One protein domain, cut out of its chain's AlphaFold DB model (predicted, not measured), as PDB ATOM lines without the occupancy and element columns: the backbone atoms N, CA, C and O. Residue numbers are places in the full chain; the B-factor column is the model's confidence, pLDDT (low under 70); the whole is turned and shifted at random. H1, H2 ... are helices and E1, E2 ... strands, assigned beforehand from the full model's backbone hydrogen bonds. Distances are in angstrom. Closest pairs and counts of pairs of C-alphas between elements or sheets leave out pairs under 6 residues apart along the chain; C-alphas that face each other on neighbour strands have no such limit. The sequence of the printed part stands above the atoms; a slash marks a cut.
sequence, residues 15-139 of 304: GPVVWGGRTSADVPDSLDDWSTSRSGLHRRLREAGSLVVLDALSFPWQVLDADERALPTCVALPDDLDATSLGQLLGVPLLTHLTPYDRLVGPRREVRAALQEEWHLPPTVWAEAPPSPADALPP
ATOM      1  N   GLY A  15      12.891  39.793  32.237       79.00
ATOM      2  CA  GLY A  15      12.804  40.660  31.061       79.00
ATOM      3  C   GLY A  15      11.381  40.789  30.486       79.00
ATOM      4  O   GLY A  15      10.422  40.226  31.028       79.00
ATOM      5  N   PRO A  16      11.211  41.552  29.397       88.81
ATOM      6  CA  PRO A  16       9.899  41.748  28.790       88.81
ATOM      7  C   PRO A  16       9.282  40.416  28.349       88.81
ATOM      8  O   PRO A  16       9.959  39.555  27.786       88.81
ATOM      9  N   VAL A  17       7.972  40.272  28.544       92.06
ATOM     10  CA  VAL A  17       7.190  39.260  27.824       92.06
ATOM     11  C   VAL A  17       6.797  39.855  26.481       92.06
ATOM     12  O   VAL A  17       6.124  40.882  26.441       92.06
ATOM     13  N   VAL A  18       7.209  39.212  25.389       93.25
ATOM     14  CA  VAL A  18       6.877  39.637  24.025       93.25
ATOM     15  C   VAL A  18       5.808  38.711  23.460       93.25
ATOM     16  O   VAL A  18       5.999  37.498  23.426       93.25
ATOM     17  N   TRP A  19       4.688  39.269  23.015       94.69
ATOM     18  CA  TRP A  19       3.642  38.569  22.279       94.69
ATOM     19  C   TRP A  19       3.713  38.944  20.799       94.69
ATOM     20  O   TRP A  19       3.367  40.066  20.424       94.69
ATOM     21  N   GLY A  20       4.170  38.004  19.975       92.62
ATOM     22  CA  GLY A  20       4.226  38.134  18.519       92.62
ATOM     23  C   GLY A  20       2.907  37.767  17.841       92.62
ATOM     24  O   GLY A  20       2.588  38.296  16.783       92.62
ATOM     25  N   GLY A  21       2.098  36.899  18.452       91.12
ATOM     26  CA  GLY A  21       0.810  36.521  17.872       91.12
ATOM     27  C   GLY A  21       0.975  35.871  16.499       91.12
ATOM     28  O   GLY A  21       1.698  34.885  16.368       91.12
ATOM     29  N   ARG A  22       0.326  36.417  15.462       87.00
ATOM     30  CA  ARG A  22       0.426  35.885  14.089       87.00
ATOM     31  C   ARG A  22       1.765  36.185  13.410       87.00
ATOM     32  O   ARG A  22       2.077  35.540  12.414       87.00
ATOM     33  N   THR A  23       2.545  37.130  13.932       77.25
ATOM     34  CA  THR A  23       3.857  37.532  13.394       77.25
ATOM     35  C   THR A  23       5.025  36.969  14.213       77.25
ATOM     36  O   THR A  23       6.170  37.376  14.027       77.25
ATOM     37  N   SER A  24       4.769  36.011  15.116       78.31
ATOM     38  CA  SER A  24       5.786  35.463  16.028       78.31
ATOM     39  C   SER A  24       6.983  34.821  15.329       78.31
ATOM     40  O   SER A  24       8.086  34.844  15.873       78.31
ATOM     41  N   ALA A  25       6.796  34.299  14.113       70.81
ATOM     42  CA  ALA A  25       7.858  33.676  13.324       70.81
ATOM     43  C   ALA A  25       9.045  34.618  13.046       70.81
ATOM     44  O   ALA A  25      10.167  34.143  12.875       70.81
ATOM     45  N   ASP A  26       8.812  35.933  13.055       77.31
ATOM     46  CA  ASP A  26       9.819  36.950  12.741       77.31
ATOM     47  C   ASP A  26      10.540  37.492  13.988       77.31
ATOM     48  O   ASP A  26      11.496  38.260  13.871       77.31
ATOM     49  N   VAL A  27      10.104  37.098  15.194       80.31
ATOM     50  CA  VAL A  27      10.622  37.630  16.462       80.31
ATOM     51  C   VAL A  27      11.059  36.489  17.384       80.31
ATOM     52  O   VAL A  27      10.208  35.814  17.975       80.31
ATOM     53  N   PRO A  28      12.382  36.285  17.552       79.94
ATOM     54  CA  PRO A  28      12.920  35.265  18.446       79.94
ATOM     55  C   PRO A  28      12.351  35.378  19.863       79.94
ATOM     56  O   PRO A  28      12.176  36.478  20.385       79.94
ATOM     57  N   ASP A  29      12.065  34.228  20.476       84.56
ATOM     58  CA  ASP A  29      11.537  34.087  21.843       84.56
ATOM     59  C   ASP A  29      10.170  34.749  22.114       84.56
ATOM     60  O   ASP A  29       9.714  34.792  23.265       84.56
ATOM     61  N   SER A  30       9.480  35.222  21.071       89.62
ATOM     62  CA  SER A  30       8.123  35.748  21.201       89.62
ATOM     63  C   SER A  30       7.092  34.637  21.439       89.62
ATOM     64  O   SER A  30       7.230  33.501  20.989       89.62
ATOM     65  N   LEU A  31       6.054  34.972  22.201       93.12
ATOM     66  CA  LEU A  31       4.899  34.116  22.452       93.12
ATOM     67  C   LEU A  31       3.862  34.265  21.337       93.12
ATOM     68  O   LEU A  31       3.665  35.360  20.805       93.12
ATOM     69  N   ASP A  32       3.142  33.184  21.050       92.69
ATOM     70  CA  ASP A  32       2.019  33.176  20.112       92.69
ATOM     71  C   ASP A  32       0.804  32.400  20.622       92.69
ATOM     72  O   ASP A  32       0.865  31.682  21.625       92.69
ATOM     73  N   ASP A  33      -0.303  32.557  19.896       87.62
ATOM     74  CA  ASP A  33      -1.602  31.954  20.210       87.62
ATOM     75  C   ASP A  33      -1.628  30.429  19.995       87.62
ATOM     76  O   ASP A  33      -2.489  29.727  20.520       87.62
ATOM     77  N   TRP A  34      -0.658  29.886  19.255       86.94
ATOM     78  CA  TRP A  34      -0.630  28.471  18.878       86.94
ATOM     79  C   TRP A  34       0.098  27.605  19.905       86.94
ATOM     80  O   TRP A  34      -0.331  26.494  20.214       86.94
ATOM     81  N   SER A  35       1.214  28.106  20.430       89.31
ATOM     82  CA  SER A  35       2.116  27.371  21.318       89.31
ATOM     83  C   SER A  35       1.945  27.748  22.791       89.31
ATOM     84  O   SER A  35       2.339  26.987  23.682       89.31
ATOM     85  N   THR A  36       1.323  28.897  23.080       92.00
ATOM     86  CA  THR A  36       1.230  29.426  24.444       92.00
ATOM     87  C   THR A  36      -0.127  29.139  25.069       92.00
ATOM     88  O   THR A  36      -1.127  29.791  24.787       92.00
ATOM     89  N   SER A  37      -0.168  28.212  26.028       93.94
ATOM     90  CA  SER A  37      -1.367  28.048  26.861       93.94
ATOM     91  C   SER A  37      -1.653  29.308  27.696       93.94
ATOM     92  O   SER A  37      -0.730  29.954  28.199       93.94
ATOM     93  N   ARG A  38      -2.935  29.607  27.951       90.69
ATOM     94  CA  ARG A  38      -3.354  30.744  28.803       90.69
ATOM     95  C   ARG A  38      -2.700  30.731  30.189       90.69
ATOM     96  O   ARG A  38      -2.240  31.763  30.666       90.69
ATOM     97  N   SER A  39      -2.617  29.564  30.829       91.56
ATOM     98  CA  SER A  39      -1.954  29.421  32.133       91.56
ATOM     99  C   SER A  39      -0.447  29.681  32.047       91.56
ATOM    100  O   SER A  39       0.131  30.274  32.959       91.56
ATOM    101  N   GLY A  40       0.188  29.268  30.945       93.31
ATOM    102  CA  GLY A  40       1.590  29.568  30.660       93.31
ATOM    103  C   GLY A  40       1.840  31.066  30.499       93.31
ATOM    104  O   GLY A  40       2.798  31.579  31.083       93.31
ATOM    105  N   LEU A  41       0.953  31.761  29.780       94.38
ATOM    106  CA  LEU A  41       0.997  33.212  29.607       94.38
ATOM    107  C   LEU A  41       0.835  33.945  30.946       94.38
ATOM    108  O   LEU A  41       1.707  34.734  31.298       94.38
ATOM    109  N   HIS A  42      -0.196  33.627  31.739       93.12
ATOM    110  CA  HIS A  42      -0.402  34.233  33.066       93.12
ATOM    111  C   HIS A  42       0.830  34.115  33.965       93.12
ATOM    112  O   HIS A  42       1.253  35.088  34.584       93.12
ATOM    113  N   ARG A  43       1.436  32.921  34.033       92.06
ATOM    114  CA  ARG A  43       2.637  32.710  34.848       92.06
ATOM    115  C   ARG A  43       3.779  33.628  34.408       92.06
ATOM    116  O   ARG A  43       4.392  34.261  35.260       92.06
ATOM    117  N   ARG A  44       4.031  33.729  33.097       93.25
ATOM    118  CA  ARG A  44       5.075  34.612  32.555       93.25
ATOM    119  C   ARG A  44       4.779  36.082  32.856       93.25
ATOM    120  O   ARG A  44       5.665  36.784  33.324       93.25
ATOM    121  N   LEU A  45       3.538  36.535  32.667       93.81
ATOM    122  CA  LEU A  45       3.136  37.920  32.945       93.81
ATOM    123  C   LEU A  45       3.327  38.305  34.420       93.81
ATOM    124  O   LEU A  45       3.790  39.404  34.719       93.81
ATOM    125  N   ARG A  46       3.046  37.399  35.362       90.56
ATOM    126  CA  ARG A  46       3.245  37.675  36.796       90.56
ATOM    127  C   ARG A  46       4.696  37.961  37.155       90.56
ATOM    128  O   ARG A  46       4.941  38.805  38.017       90.56
ATOM    129  N   GLU A  47       5.628  37.285  36.495       89.00
ATOM    130  CA  GLU A  47       7.074  37.413  36.715       89.00
ATOM    131  C   GLU A  47       7.711  38.521  35.857       89.00
ATOM    132  O   GLU A  47       8.834  38.953  36.133       89.00
ATOM    133  N   ALA A  48       6.986  39.011  34.849       89.69
ATOM    134  CA  ALA A  48       7.461  40.009  33.908       89.69
ATOM    135  C   ALA A  48       7.648  41.394  34.546       89.69
ATOM    136  O   ALA A  48       6.889  41.829  35.427       89.69
ATOM    137  N   GLY A  49       8.653  42.118  34.046       86.81
ATOM    138  CA  GLY A  49       8.809  43.555  34.278       86.81
ATOM    139  C   GLY A  49       7.941  44.419  33.362       86.81
ATOM    140  O   GLY A  49       7.530  45.507  33.765       86.81
ATOM    141  N   SER A  50       7.638  43.928  32.159       90.94
ATOM    142  CA  SER A  50       6.865  44.630  31.131       90.94
ATOM    143  C   SER A  50       6.254  43.663  30.112       90.94
ATOM    144  O   SER A  50       6.622  42.487  30.048       90.94
ATOM    145  N   LEU A  51       5.318  44.179  29.314       93.25
ATOM    146  CA  LEU A  51       4.650  43.462  28.230       93.25
ATOM    147  C   LEU A  51       4.843  44.216  26.906       93.25
ATOM    148  O   LEU A  51       4.599  45.418  26.834       93.25
ATOM    149  N   VAL A  52       5.249  43.512  25.855       93.12
ATOM    150  CA  VAL A  52       5.287  44.022  24.479       93.12
ATOM    151  C   VAL A  52       4.325  43.194  23.639       93.12
ATOM    152  O   VAL A  52       4.456  41.976  23.577       93.12
ATOM    153  N   VAL A  53       3.355  43.838  22.997       94.31
ATOM    154  CA  VAL A  53       2.357  43.197  22.136       94.31
ATOM    155  C   VAL A  53       2.553  43.697  20.712       94.31
ATOM    156  O   VAL A  53       2.270  44.855  20.422       94.31
ATOM    157  N   LEU A  54       3.046  42.832  19.830       93.12
ATOM    158  CA  LEU A  54       3.323  43.168  18.428       93.12
ATOM    159  C   LEU A  54       2.114  42.930  17.513       93.12
ATOM    160  O   LEU A  54       2.019  43.536  16.453       93.12
ATOM    161  N   ASP A  55       1.174  42.084  17.939       93.50
ATOM    162  CA  ASP A  55      -0.092  41.830  17.246       93.50
ATOM    163  C   ASP A  55      -1.262  41.997  18.224       93.50
ATOM    164  O   ASP A  55      -1.709  41.042  18.872       93.50
ATOM    165  N   ALA A  56      -1.748  43.238  18.344       95.12
ATOM    166  CA  ALA A  56      -2.782  43.628  19.304       95.12
ATOM    167  C   ALA A  56      -4.112  42.881  19.132       95.12
ATOM    168  O   ALA A  56      -4.828  42.688  20.115       95.12
ATOM    169  N   LEU A  57      -4.451  42.459  17.908       95.25
ATOM    170  CA  LEU A  57      -5.717  41.773  17.627       95.25
ATOM    171  C   LEU A  57      -5.687  40.295  18.033       95.25
ATOM    172  O   LEU A  57      -6.741  39.711  18.267       95.25
ATOM    173  N   SER A  58      -4.498  39.696  18.120       95.44
ATOM    174  CA  SER A  58      -4.332  38.304  18.560       95.44
ATOM    175  C   SER A  58      -4.127  38.156  20.071       95.44
ATOM    176  O   SER A  58      -4.278  37.063  20.608       95.44
ATOM    177  N   PHE A  59      -3.738  39.230  20.767       96.25
ATOM    178  CA  PHE A  59      -3.419  39.139  22.186       96.25
ATOM    179  C   PHE A  59      -4.680  38.860  23.020       96.25
ATOM    180  O   PHE A  59      -5.677  39.579  22.890       96.25
ATOM    181  N   PRO A  60      -4.665  37.863  23.922       95.44
ATOM    182  CA  PRO A  60      -5.828  37.510  24.727       95.44
ATOM    183  C   PRO A  60      -5.995  38.481  25.907       95.44
ATOM    184  O   PRO A  60      -5.759  38.110  27.053       95.44
ATOM    185  N   TRP A  61      -6.417  39.722  25.649       95.38
ATOM    186  CA  TRP A  61      -6.521  40.831  26.620       95.38
ATOM    187  C   TRP A  61      -7.198  40.501  27.959       95.38
ATOM    188  O   TRP A  61      -6.913  41.110  28.985       95.38
ATOM    189  N   GLN A  62      -8.084  39.517  27.960       92.88
ATOM    190  CA  GLN A  62      -8.860  39.020  29.091       92.88
ATOM    191  C   GLN A  62      -7.981  38.279  30.107       92.88
ATOM    192  O   GLN A  62      -8.423  38.027  31.224       92.88
ATOM    193  N   VAL A  63      -6.742  37.952  29.728       93.56
ATOM    194  CA  VAL A  63      -5.691  37.444  30.614       93.56
ATOM    195  C   VAL A  63      -5.111  38.539  31.515       93.56
ATOM    196  O   VAL A  63      -4.399  38.220  32.453       93.56
ATOM    197  N   LEU A  64      -5.355  39.826  31.240       94.12
ATOM    198  CA  LEU A  64      -4.836  40.914  32.068       94.12
ATOM    199  C   LEU A  64      -5.825  41.246  33.188       94.12
ATOM    200  O   LEU A  64      -6.768  42.028  32.997       94.12
ATOM    201  N   ASP A  65      -5.597  40.668  34.366       90.31
ATOM    202  CA  ASP A  65      -6.307  41.066  35.579       90.31
ATOM    203  C   ASP A  65      -5.785  42.411  36.133       90.31
ATOM    204  O   ASP A  65      -4.996  43.112  35.495       90.31
ATOM    205  N   ALA A  66      -6.263  42.830  37.307       85.06
ATOM    206  CA  ALA A  66      -5.844  44.097  37.907       85.06
ATOM    207  C   ALA A  66      -4.326  44.170  38.184       85.06
ATOM    208  O   ALA A  66      -3.732  45.240  38.027       85.06
ATOM    209  N   ASP A  67      -3.696  43.049  38.545       86.62
ATOM    210  CA  ASP A  67      -2.269  42.972  38.862       86.62
ATOM    211  C   ASP A  67      -1.418  42.952  37.586       86.62
ATOM    212  O   ASP A  67      -0.356  43.589  37.524       86.62
ATOM    213  N   GLU A  68      -1.873  42.246  36.548       92.19
ATOM    214  CA  GLU A  68      -1.187  42.198  35.252       92.19
ATOM    215  C   GLU A  68      -1.393  43.472  34.425       92.19
ATOM    216  O   GLU A  68      -0.478  43.893  33.718       92.19
ATOM    217  N   ARG A  69      -2.515  44.186  34.590       91.62
ATOM    218  CA  ARG A  69      -2.706  45.531  34.011       91.62
ATOM    219  C   ARG A  69      -1.711  46.555  34.533       91.62
ATOM    220  O   ARG A  69      -1.551  47.607  33.919       91.62
ATOM    221  N   ALA A  70      -1.028  46.268  35.634       91.38
ATOM    222  CA  ALA A  70       0.015  47.131  36.146       91.38
ATOM    223  C   ALA A  70       1.388  46.900  35.502       91.38
ATOM    224  O   ALA A  70       2.330  47.637  35.796       91.38
ATOM    225  N   LEU A  71       1.510  45.917  34.603       92.19
ATOM    226  CA  LEU A  71       2.656  45.812  33.709       92.19
ATOM    227  C   LEU A  71       2.662  47.024  32.774       92.19
ATOM    228  O   LEU A  71       1.663  47.279  32.090       92.19
ATOM    229  N   PRO A  72       3.759  47.791  32.718       92.44
ATOM    230  CA  PRO A  72       3.948  48.749  31.648       92.44
ATOM    231  C   PRO A  72       3.916  47.995  30.317       92.44
ATOM    232  O   PRO A  72       4.610  46.985  30.149       92.44
ATOM    233  N   THR A  73       3.058  48.448  29.413       92.75
ATOM    234  CA  THR A  73       2.742  47.729  28.183       92.75
ATOM    235  C   THR A  73       3.085  48.587  26.975       92.75
ATOM    236  O   THR A  73       2.692  49.748  26.915       92.75
ATOM    237  N   CYS A  74       3.794  48.021  26.000       93.56
ATOM    238  CA  CYS A  74       3.945  48.604  24.672       93.56
ATOM    239  C   CYS A  74       3.137  47.790  23.661       93.56
ATOM    240  O   CYS A  74       3.293  46.574  23.601       93.56
ATOM    241  N   VAL A  75       2.304  48.445  22.860       94.75
ATOM    242  CA  VAL A  75       1.422  47.790  21.890       94.75
ATOM    243  C   VAL A  75       1.642  48.381  20.506       94.75
ATOM    244  O   VAL A  75       1.481  49.585  20.322       94.75
ATOM    245  N   ALA A  76       1.975  47.537  19.535       94.00
ATOM    246  CA  ALA A  76       1.882  47.887  18.126       94.00
ATOM    247  C   ALA A  76       0.420  47.763  17.681       94.00
ATOM    248  O   ALA A  76      -0.202  46.706  17.832       94.00
ATOM    249  N   LEU A  77      -0.144  48.866  17.196       95.00
ATOM    250  CA  LEU A  77      -1.482  48.888  16.633       95.00
ATOM    251  C   LEU A  77      -1.428  48.468  15.150       95.00
ATOM    252  O   LEU A  77      -0.406  48.652  14.492       95.00
ATOM    253  N   PRO A  78      -2.499  47.857  14.620       93.69
ATOM    254  CA  PRO A  78      -2.599  47.559  13.195       93.69
ATOM    255  C   PRO A  78      -2.660  48.838  12.345       93.69
ATOM    256  O   PRO A  78      -3.533  49.681  12.555       93.69
ATOM    257  N   ASP A  79      -1.771  48.961  11.356       91.81
ATOM    258  CA  ASP A  79      -1.695  50.134  10.466       91.81
ATOM    259  C   ASP A  79      -2.851  50.214   9.444       91.81
ATOM    260  O   ASP A  79      -3.136  51.281   8.881       91.81
ATOM    261  N   ASP A  80      -3.519  49.084   9.200       94.12
ATOM    262  CA  ASP A  80      -4.610  48.914   8.238       94.12
ATOM    263  C   ASP A  80      -5.993  49.288   8.794       94.12
ATOM    264  O   ASP A  80      -6.948  49.405   8.025       94.12
ATOM    265  N   LEU A  81      -6.106  49.536  10.102       95.88
ATOM    266  CA  LEU A  81      -7.358  49.922  10.753       95.88
ATOM    267  C   LEU A  81      -7.474  51.440  10.947       95.88
ATOM    268  O   LEU A  81      -6.488  52.157  11.134       95.88
ATOM    269  N   ASP A  82      -8.708  51.941  10.910       96.62
ATOM    270  CA  ASP A  82      -9.032  53.316  11.287       96.62
ATOM    271  C   ASP A  82      -9.305  53.453  12.797       96.62
ATOM    272  O   ASP A  82      -9.397  52.470  13.538       96.62
ATOM    273  N   ALA A  83      -9.422  54.697  13.273       95.88
ATOM    274  CA  ALA A  83      -9.625  54.987  14.694       95.88
ATOM    275  C   ALA A  83     -10.922  54.375  15.241       95.88
ATOM    276  O   ALA A  83     -10.922  53.840  16.347       95.88
ATOM    277  N   THR A  84     -11.999  54.385  14.452       96.62
ATOM    278  CA  THR A  84     -13.288  53.807  14.845       96.62
ATOM    279  C   THR A  84     -13.190  52.294  15.028       96.62
ATOM    280  O   THR A  84     -13.637  51.769  16.048       96.62
ATOM    281  N   SER A  85     -12.561  51.585  14.089       97.44
ATOM    282  CA  SER A  85     -12.354  50.135  14.170       97.44
ATOM    283  C   SER A  85     -11.456  49.768  15.351       97.44
ATOM    284  O   SER A  85     -11.762  48.841  16.103       97.44
ATOM    285  N   LEU A  86     -10.379  50.530  15.572       96.62
ATOM    286  CA  LEU A  86      -9.515  50.365  16.744       96.62
ATOM    287  C   LEU A  86     -10.276  50.630  18.048       96.62
ATOM    288  O   LEU A  86     -10.133  49.863  18.996       96.62
ATOM    289  N   GLY A  87     -11.124  51.657  18.095       95.19
ATOM    290  CA  GLY A  87     -11.981  51.947  19.243       95.19
ATOM    291  C   GLY A  87     -12.957  50.808  19.546       95.19
ATOM    292  O   GLY A  87     -13.092  50.399  20.697       95.19
ATOM    293  N   GLN A  88     -13.585  50.226  18.525       96.06
ATOM    294  CA  GLN A  88     -14.518  49.107  18.694       96.06
ATOM    295  C   GLN A  88     -13.826  47.824  19.172       96.06
ATOM    296  O   GLN A  88     -14.345  47.134  20.049       96.06
ATOM    297  N   LEU A  89     -12.658  47.500  18.608       96.44
ATOM    298  CA  LEU A  89     -11.956  46.244  18.888       96.44
ATOM    299  C   LEU A  89     -11.082  46.320  20.146       96.44
ATOM    300  O   LEU A  89     -11.027  45.367  20.923       96.44
ATOM    301  N   LEU A  90     -10.397  47.446  20.352       96.19
ATOM    302  CA  LEU A  90      -9.376  47.620  21.389       96.19
ATOM    303  C   LEU A  90      -9.773  48.615  22.486       96.19
ATOM    304  O   LEU A  90      -9.068  48.731  23.489       96.19
ATOM    305  N   GLY A  91     -10.910  49.293  22.349       92.69
ATOM    306  CA  GLY A  91     -11.373  50.322  23.276       92.69
ATOM    307  C   GLY A  91     -11.441  49.878  24.733       92.69
ATOM    308  O   GLY A  91     -10.696  50.357  25.591       92.69
ATOM    309  N   VAL A  92     -12.325  48.925  25.019       90.75
ATOM    310  CA  VAL A  92     -12.469  48.339  26.359       90.75
ATOM    311  C   VAL A  92     -11.234  47.538  26.783       90.75
ATOM    312  O   VAL A  92     -10.748  47.778  27.882       90.75
ATOM    313  N   PRO A  93     -10.689  46.597  25.988       93.00
ATOM    314  CA  PRO A  93      -9.603  45.750  26.482       93.00
ATOM    315  C   PRO A  93      -8.285  46.507  26.725       93.00
ATOM    316  O   PRO A  93      -7.596  46.207  27.706       93.00
ATOM    317  N   LEU A  94      -7.969  47.507  25.892       93.88
ATOM    318  CA  LEU A  94      -6.692  48.223  25.896       93.88
ATOM    319  C   LEU A  94      -6.846  49.723  26.186       93.88
ATOM    320  O   LEU A  94      -6.335  50.190  27.203       93.88
ATOM    321  N   LEU A  95      -7.532  50.484  25.324       92.94
ATOM    322  CA  LEU A  95      -7.467  51.957  25.332       92.94
ATOM    323  C   LEU A  95      -7.976  52.569  26.648       92.94
ATOM    324  O   LEU A  95      -7.393  53.520  27.172       92.94
ATOM    325  N   THR A  96      -9.000  51.957  27.247       89.19
ATOM    326  CA  THR A  96      -9.575  52.350  28.548       89.19
ATOM    327  C   THR A  96      -8.570  52.237  29.700       89.19
ATOM    328  O   THR A  96      -8.708  52.904  30.727       89.19
ATOM    329  N   HIS A  97      -7.541  51.408  29.547       90.25
ATOM    330  CA  HIS A  97      -6.618  51.047  30.620       90.25
ATOM    331  C   HIS A  97      -5.219  51.628  30.445       90.25
ATOM    332  O   HIS A  97      -4.351  51.377  31.281       90.25
ATOM    333  N   LEU A  98      -5.007  52.425  29.396       91.31
ATOM    334  CA  LEU A  98      -3.735  53.092  29.168       91.31
ATOM    335  C   LEU A  98      -3.445  54.122  30.262       91.31
ATOM    336  O   LEU A  98      -4.308  54.910  30.685       91.31
ATOM    337  N   THR A  99      -2.187  54.107  30.684       90.50
ATOM    338  CA  THR A  99      -1.581  55.010  31.660       90.50
ATOM    339  C   THR A  99      -0.366  55.708  31.038       90.50
ATOM    340  O   THR A  99       0.124  55.269  29.997       90.50
ATOM    341  N   PRO A 100       0.208  56.738  31.683       88.31
ATOM    342  CA  PRO A 100       1.443  57.375  31.208       88.31
ATOM    343  C   PRO A 100       2.661  56.436  31.087       88.31
ATOM    344  O   PRO A 100       3.668  56.804  30.478       88.31
ATOM    345  N   TYR A 101       2.586  55.228  31.651       89.88
ATOM    346  CA  TYR A 101       3.635  54.205  31.601       89.88
ATOM    347  C   TYR A 101       3.495  53.248  30.412       89.88
ATOM    348  O   TYR A 101       4.362  52.399  30.215       89.88
ATOM    349  N   ASP A 102       2.421  53.373  29.637       92.25
ATOM    350  CA  ASP A 102       2.146  52.528  28.481       92.25
ATOM    351  C   ASP A 102       2.527  53.226  27.182       92.25
ATOM    352  O   ASP A 102       2.631  54.456  27.127       92.25
ATOM    353  N   ARG A 103       2.761  52.436  26.137       93.19
ATOM    354  CA  ARG A 103       3.126  52.917  24.808       93.19
ATOM    355  C   ARG A 103       2.258  52.281  23.729       93.19
ATOM    356  O   ARG A 103       1.974  51.089  23.769       93.19
ATOM    357  N   LEU A 104       1.870  53.089  22.758       94.38
ATOM    358  CA  LEU A 104       1.229  52.713  21.511       94.38
ATOM    359  C   LEU A 104       2.174  53.073  20.369       94.38
ATOM    360  O   LEU A 104       2.751  54.162  20.355       94.38
ATOM    361  N   VAL A 105       2.309  52.160  19.418       92.88
ATOM    362  CA  VAL A 105       3.174  52.278  18.243       92.88
ATOM    363  C   VAL A 105       2.328  52.037  17.005       92.88
ATOM    364  O   VAL A 105       1.438  51.194  17.052       92.88
ATOM    365  N   GLY A 106       2.620  52.740  15.911       77.00
ATOM    366  CA  GLY A 106       2.048  52.416  14.601       77.00
ATOM    367  C   GLY A 106       0.533  52.582  14.558       77.00
ATOM    368  O   GLY A 106      -0.215  51.619  14.463       77.00
ATOM    369  N   PRO A 107       0.049  53.824  14.642       78.69
ATOM    370  CA  PRO A 107      -0.893  54.155  13.593       78.69
ATOM    371  C   PRO A 107      -0.490  55.436  12.875       78.69
ATOM    372  O   PRO A 107       0.238  56.291  13.391       78.69
ATOM    373  N   ARG A 108      -1.023  55.585  11.664       90.50
ATOM    374  CA  ARG A 108      -0.900  56.804  10.862       90.50
ATOM    375  C   ARG A 108      -1.314  58.033  11.683       90.50
ATOM    376  O   ARG A 108      -2.175  57.954  12.564       90.50
ATOM    377  N   ARG A 109      -0.702  59.186  11.397       91.25
ATOM    378  CA  ARG A 109      -0.843  60.416  12.202       91.25
ATOM    379  C   ARG A 109      -2.305  60.834  12.398       91.25
ATOM    380  O   ARG A 109      -2.658  61.307  13.475       91.25
ATOM    381  N   GLU A 110      -3.140  60.646  11.382       93.81
ATOM    382  CA  GLU A 110      -4.575  60.931  11.421       93.81
ATOM    383  C   GLU A 110      -5.342  60.023  12.394       93.81
ATOM    384  O   GLU A 110      -6.171  60.506  13.160       93.81
ATOM    385  N   VAL A 111      -5.014  58.728  12.437       94.62
ATOM    386  CA  VAL A 111      -5.625  57.760  13.360       94.62
ATOM    387  C   VAL A 111      -5.178  58.046  14.791       94.62
ATOM    388  O   VAL A 111      -5.997  58.038  15.706       94.62
ATOM    389  N   ARG A 112      -3.894  58.377  14.984       94.25
ATOM    390  CA  ARG A 112      -3.370  58.844  16.274       94.25
ATOM    391  C   ARG A 112      -4.148  60.058  16.783       94.25
ATOM    392  O   ARG A 112      -4.599  60.033  17.922       94.25
ATOM    393  N   ALA A 113      -4.316  61.089  15.955       92.69
ATOM    394  CA  ALA A 113      -5.038  62.299  16.342       92.69
ATOM    395  C   ALA A 113      -6.491  61.992  16.741       92.69
ATOM    396  O   ALA A 113      -6.927  62.416  17.810       92.69
ATOM    397  N   ALA A 114      -7.196  61.183  15.944       94.06
ATOM    398  CA  ALA A 114      -8.567  60.773  16.238       94.06
ATOM    399  C   ALA A 114      -8.675  59.973  17.549       94.06
ATOM    400  O   ALA A 114      -9.529  60.267  18.380       94.06
ATOM    401  N   LEU A 115      -7.770  59.019  17.797       93.44
ATOM    402  CA  LEU A 115      -7.745  58.266  19.057       93.44
ATOM    403  C   LEU A 115      -7.395  59.150  20.262       93.44
ATOM    404  O   LEU A 115      -7.927  58.944  21.349       93.44
ATOM    405  N   GLN A 116      -6.509  60.133  20.102       91.19
ATOM    406  CA  GLN A 116      -6.205  61.088  21.172       91.19
ATOM    407  C   GLN A 116      -7.422  61.920  21.560       91.19
ATOM    408  O   GLN A 116      -7.634  62.153  22.748       91.19
ATOM    409  N   GLU A 117      -8.205  62.346  20.574       88.88
ATOM    410  CA  GLU A 117      -9.422  63.117  20.794       88.88
ATOM    411  C   GLU A 117     -10.529  62.255  21.414       88.88
ATOM    412  O   GLU A 117     -11.003  62.568  22.505       88.88
ATOM    413  N   GLU A 118     -10.880  61.139  20.771       89.38
ATOM    414  CA  GLU A 118     -12.011  60.286  21.158       89.38
ATOM    415  C   GLU A 118     -11.769  59.544  22.481       89.38
ATOM    416  O   GLU A 118     -12.668  59.428  23.312       89.38
ATOM    417  N   TRP A 119     -10.543  59.061  22.707       87.94
ATOM    418  CA  TRP A 119     -10.189  58.263  23.889       87.94
ATOM    419  C   TRP A 119      -9.398  59.049  24.939       87.94
ATOM    420  O   TRP A 119      -8.967  58.474  25.946       87.94
ATOM    421  N   HIS A 120      -9.203  60.355  24.731       86.06
ATOM    422  CA  HIS A 120      -8.476  61.252  25.638       86.06
ATOM    423  C   HIS A 120      -7.083  60.726  26.021       86.06
ATOM    424  O   HIS A 120      -6.658  60.769  27.187       86.06
ATOM    425  N   LEU A 121      -6.380  60.180  25.025       87.12
ATOM    426  CA  LEU A 121      -5.060  59.588  25.206       87.12
ATOM    427  C   LEU A 121      -3.994  60.688  25.293       87.12
ATOM    428  O   LEU A 121      -3.896  61.523  24.386       87.12
ATOM    429  N   PRO A 122      -3.150  60.699  26.341       83.12
ATOM    430  CA  PRO A 122      -2.136  61.730  26.483       83.12
ATOM    431  C   PRO A 122      -1.062  61.592  25.388       83.12
ATOM    432  O   PRO A 122      -0.751  60.481  24.959       83.12
ATOM    433  N   PRO A 123      -0.422  62.685  24.939       84.12
ATOM    434  CA  PRO A 123       0.628  62.615  23.918       84.12
ATOM    435  C   PRO A 123       1.778  61.662  24.267       84.12
ATOM    436  O   PRO A 123       2.383  61.080  23.370       84.12
ATOM    437  N   THR A 124       2.040  61.474  25.562       85.31
ATOM    438  CA  THR A 124       3.117  60.642  26.109       85.31
ATOM    439  C   THR A 124       2.920  59.138  25.923       85.31
ATOM    440  O   THR A 124       3.888  58.399  26.089       85.31
ATOM    441  N   VAL A 125       1.707  58.661  25.597       90.12
ATOM    442  CA  VAL A 125       1.498  57.227  25.313       90.12
ATOM    443  C   VAL A 125       1.956  56.833  23.917       90.12
ATOM    444  O   VAL A 125       1.998  55.654  23.621       90.12
ATOM    445  N   TRP A 126       2.309  57.765  23.041       91.44
ATOM    446  CA  TRP A 126       2.723  57.419  21.683       91.44
ATOM    447  C   TRP A 126       4.239  57.285  21.585       91.44
ATOM    448  O   TRP A 126       4.975  58.140  22.078       91.44
ATOM    449  N   ALA A 127       4.693  56.230  20.918       89.69
ATOM    450  CA  ALA A 127       6.086  56.007  20.563       89.69
ATOM    451  C   ALA A 127       6.221  55.818  19.046       89.69
ATOM    452  O   ALA A 127       5.319  55.296  18.394       89.69
ATOM    453  N   GLU A 128       7.359  56.240  18.493       86.12
ATOM    454  CA  GLU A 128       7.649  56.118  17.053       86.12
ATOM    455  C   GLU A 128       7.955  54.671  16.641       86.12
ATOM    456  O   GLU A 128       7.672  54.261  15.521       86.12
ATOM    457  N   ALA A 129       8.515  53.882  17.556       81.75
ATOM    458  CA  ALA A 129       8.843  52.479  17.348       81.75
ATOM    459  C   ALA A 129       8.600  51.688  18.642       81.75
ATOM    460  O   ALA A 129       8.611  52.279  19.732       81.75
ATOM    461  N   PRO A 130       8.396  50.361  18.550       72.69
ATOM    462  CA  PRO A 130       8.387  49.533  19.740       72.69
ATOM    463  C   PRO A 130       9.781  49.585  20.377       72.69
ATOM    464  O   PRO A 130      10.775  49.576  19.646       72.69
ATOM    465  N   PRO A 131       9.879  49.650  21.717       69.75
ATOM    466  CA  PRO A 131      11.168  49.533  22.375       69.75
ATOM    467  C   PRO A 131      11.781  48.196  21.971       69.75
ATOM    468  O   PRO A 131      11.077  47.178  21.904       69.75
ATOM    469  N   SER A 132      13.086  48.188  21.698       67.75
ATOM    470  CA  SER A 132      13.790  46.922  21.552       67.75
ATOM    471  C   SER A 132      13.555  46.100  22.825       67.75
ATOM    472  O   SER A 132      13.509  46.674  23.913       67.75
ATOM    473  N   PRO A 133      13.457  44.762  22.763       59.09
ATOM    474  CA  PRO A 133      13.460  43.935  23.970       59.09
ATOM    475  C   PRO A 133      14.669  44.217  24.887       59.09
ATOM    476  O   PRO A 133      14.608  43.950  26.086       59.09
ATOM    477  N   ALA A 134      15.753  44.777  24.327       55.16
ATOM    478  CA  ALA A 134      16.931  45.250  25.051       55.16
ATOM    479  C   ALA A 134      16.759  46.639  25.706       55.16
ATOM    480  O   ALA A 134      17.452  46.934  26.681       55.16
ATOM    481  N   ASP A 135      15.821  47.463  25.227       61.12
ATOM    482  CA  ASP A 135      15.435  48.748  25.820       61.12
ATOM    483  C   ASP A 135      14.472  48.483  26.980       61.12
ATOM    484  O   ASP A 135      13.275  48.787  26.943       61.12
ATOM    485  N   ALA A 136      14.992  47.827  28.016       56.12
ATOM    486  CA  ALA A 136      14.232  47.567  29.221       56.12
ATOM    487  C   ALA A 136      13.688  48.894  29.767       56.12
ATOM    488  O   ALA A 136      14.425  49.865  29.960       56.12
ATOM    489  N   LEU A 137      12.383  48.925  30.043       67.44
ATOM    490  CA  LEU A 137      11.794  50.002  30.828       67.44
ATOM    491  C   LEU A 137      12.580  50.161  32.135       67.44
ATOM    492  O   LEU A 137      13.073  49.164  32.678       67.44
ATOM    493  N   PRO A 138      12.694  51.393  32.659       65.62
ATOM    494  CA  PRO A 138      13.504  51.645  33.836       65.62
ATOM    495  C   PRO A 138      13.079  50.718  34.989       65.62
ATOM    496  O   PRO A 138      11.874  50.490  35.183       65.62
ATOM    497  N   PRO A 139      14.039  50.181  35.767       65.81
ATOM    498  CA  PRO A 139      13.736  49.368  36.936       65.81
ATOM    499  C   PRO A 139      12.678  50.039  37.818       65.81
ATOM    500  O   PRO A 139      12.754  51.231  38.108       65.81
TER     501      PRO A 139
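What this domain is: This is residues 15 to 139 of the 304 residues of an uncharacterized protein of Nocardioides perillae (UniProt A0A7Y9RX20). With little regular structure, long unnamed stretches wrap a small parallel sheet, E1 to E4 in order; H2 is near E1, H3 and H4 towards E4. In order, E1 H1 H2 E2 E3 H3 E4 H4 hold 47 of 125 printed residues, class mixed. The whole is compact, 36 by 30 by 26 A, radius of gyration of the C-alphas 13.7 A.

How they stand to each other: N 19 of E1, residues 17 to 19, is 2.8 A from O 52 of E2, residues 51 to 53, within hydrogen-bond range. H2, residues 38 to 47, only grazes the sheet. H3, residues 83 to 90, touches H4, residues 109 to 118, closest at C-alphas 83 and 111, 5.0 A. These helices have every O i to N i+4 pair within range; H1, residues 21 to 26, has 0 of 2, but 1 of 3 O i to N i+3.

Where its parts are: E3 holds residues 73 to 76, E4 103 to 105. C-alpha 17 is at (7.190, 39.260, 27.824), C-alpha 118 at (-12.011, 60.286, 21.158).

The domain as a whole: The printed part has no cut; pLDDT is under 70 in residues 131 to 139.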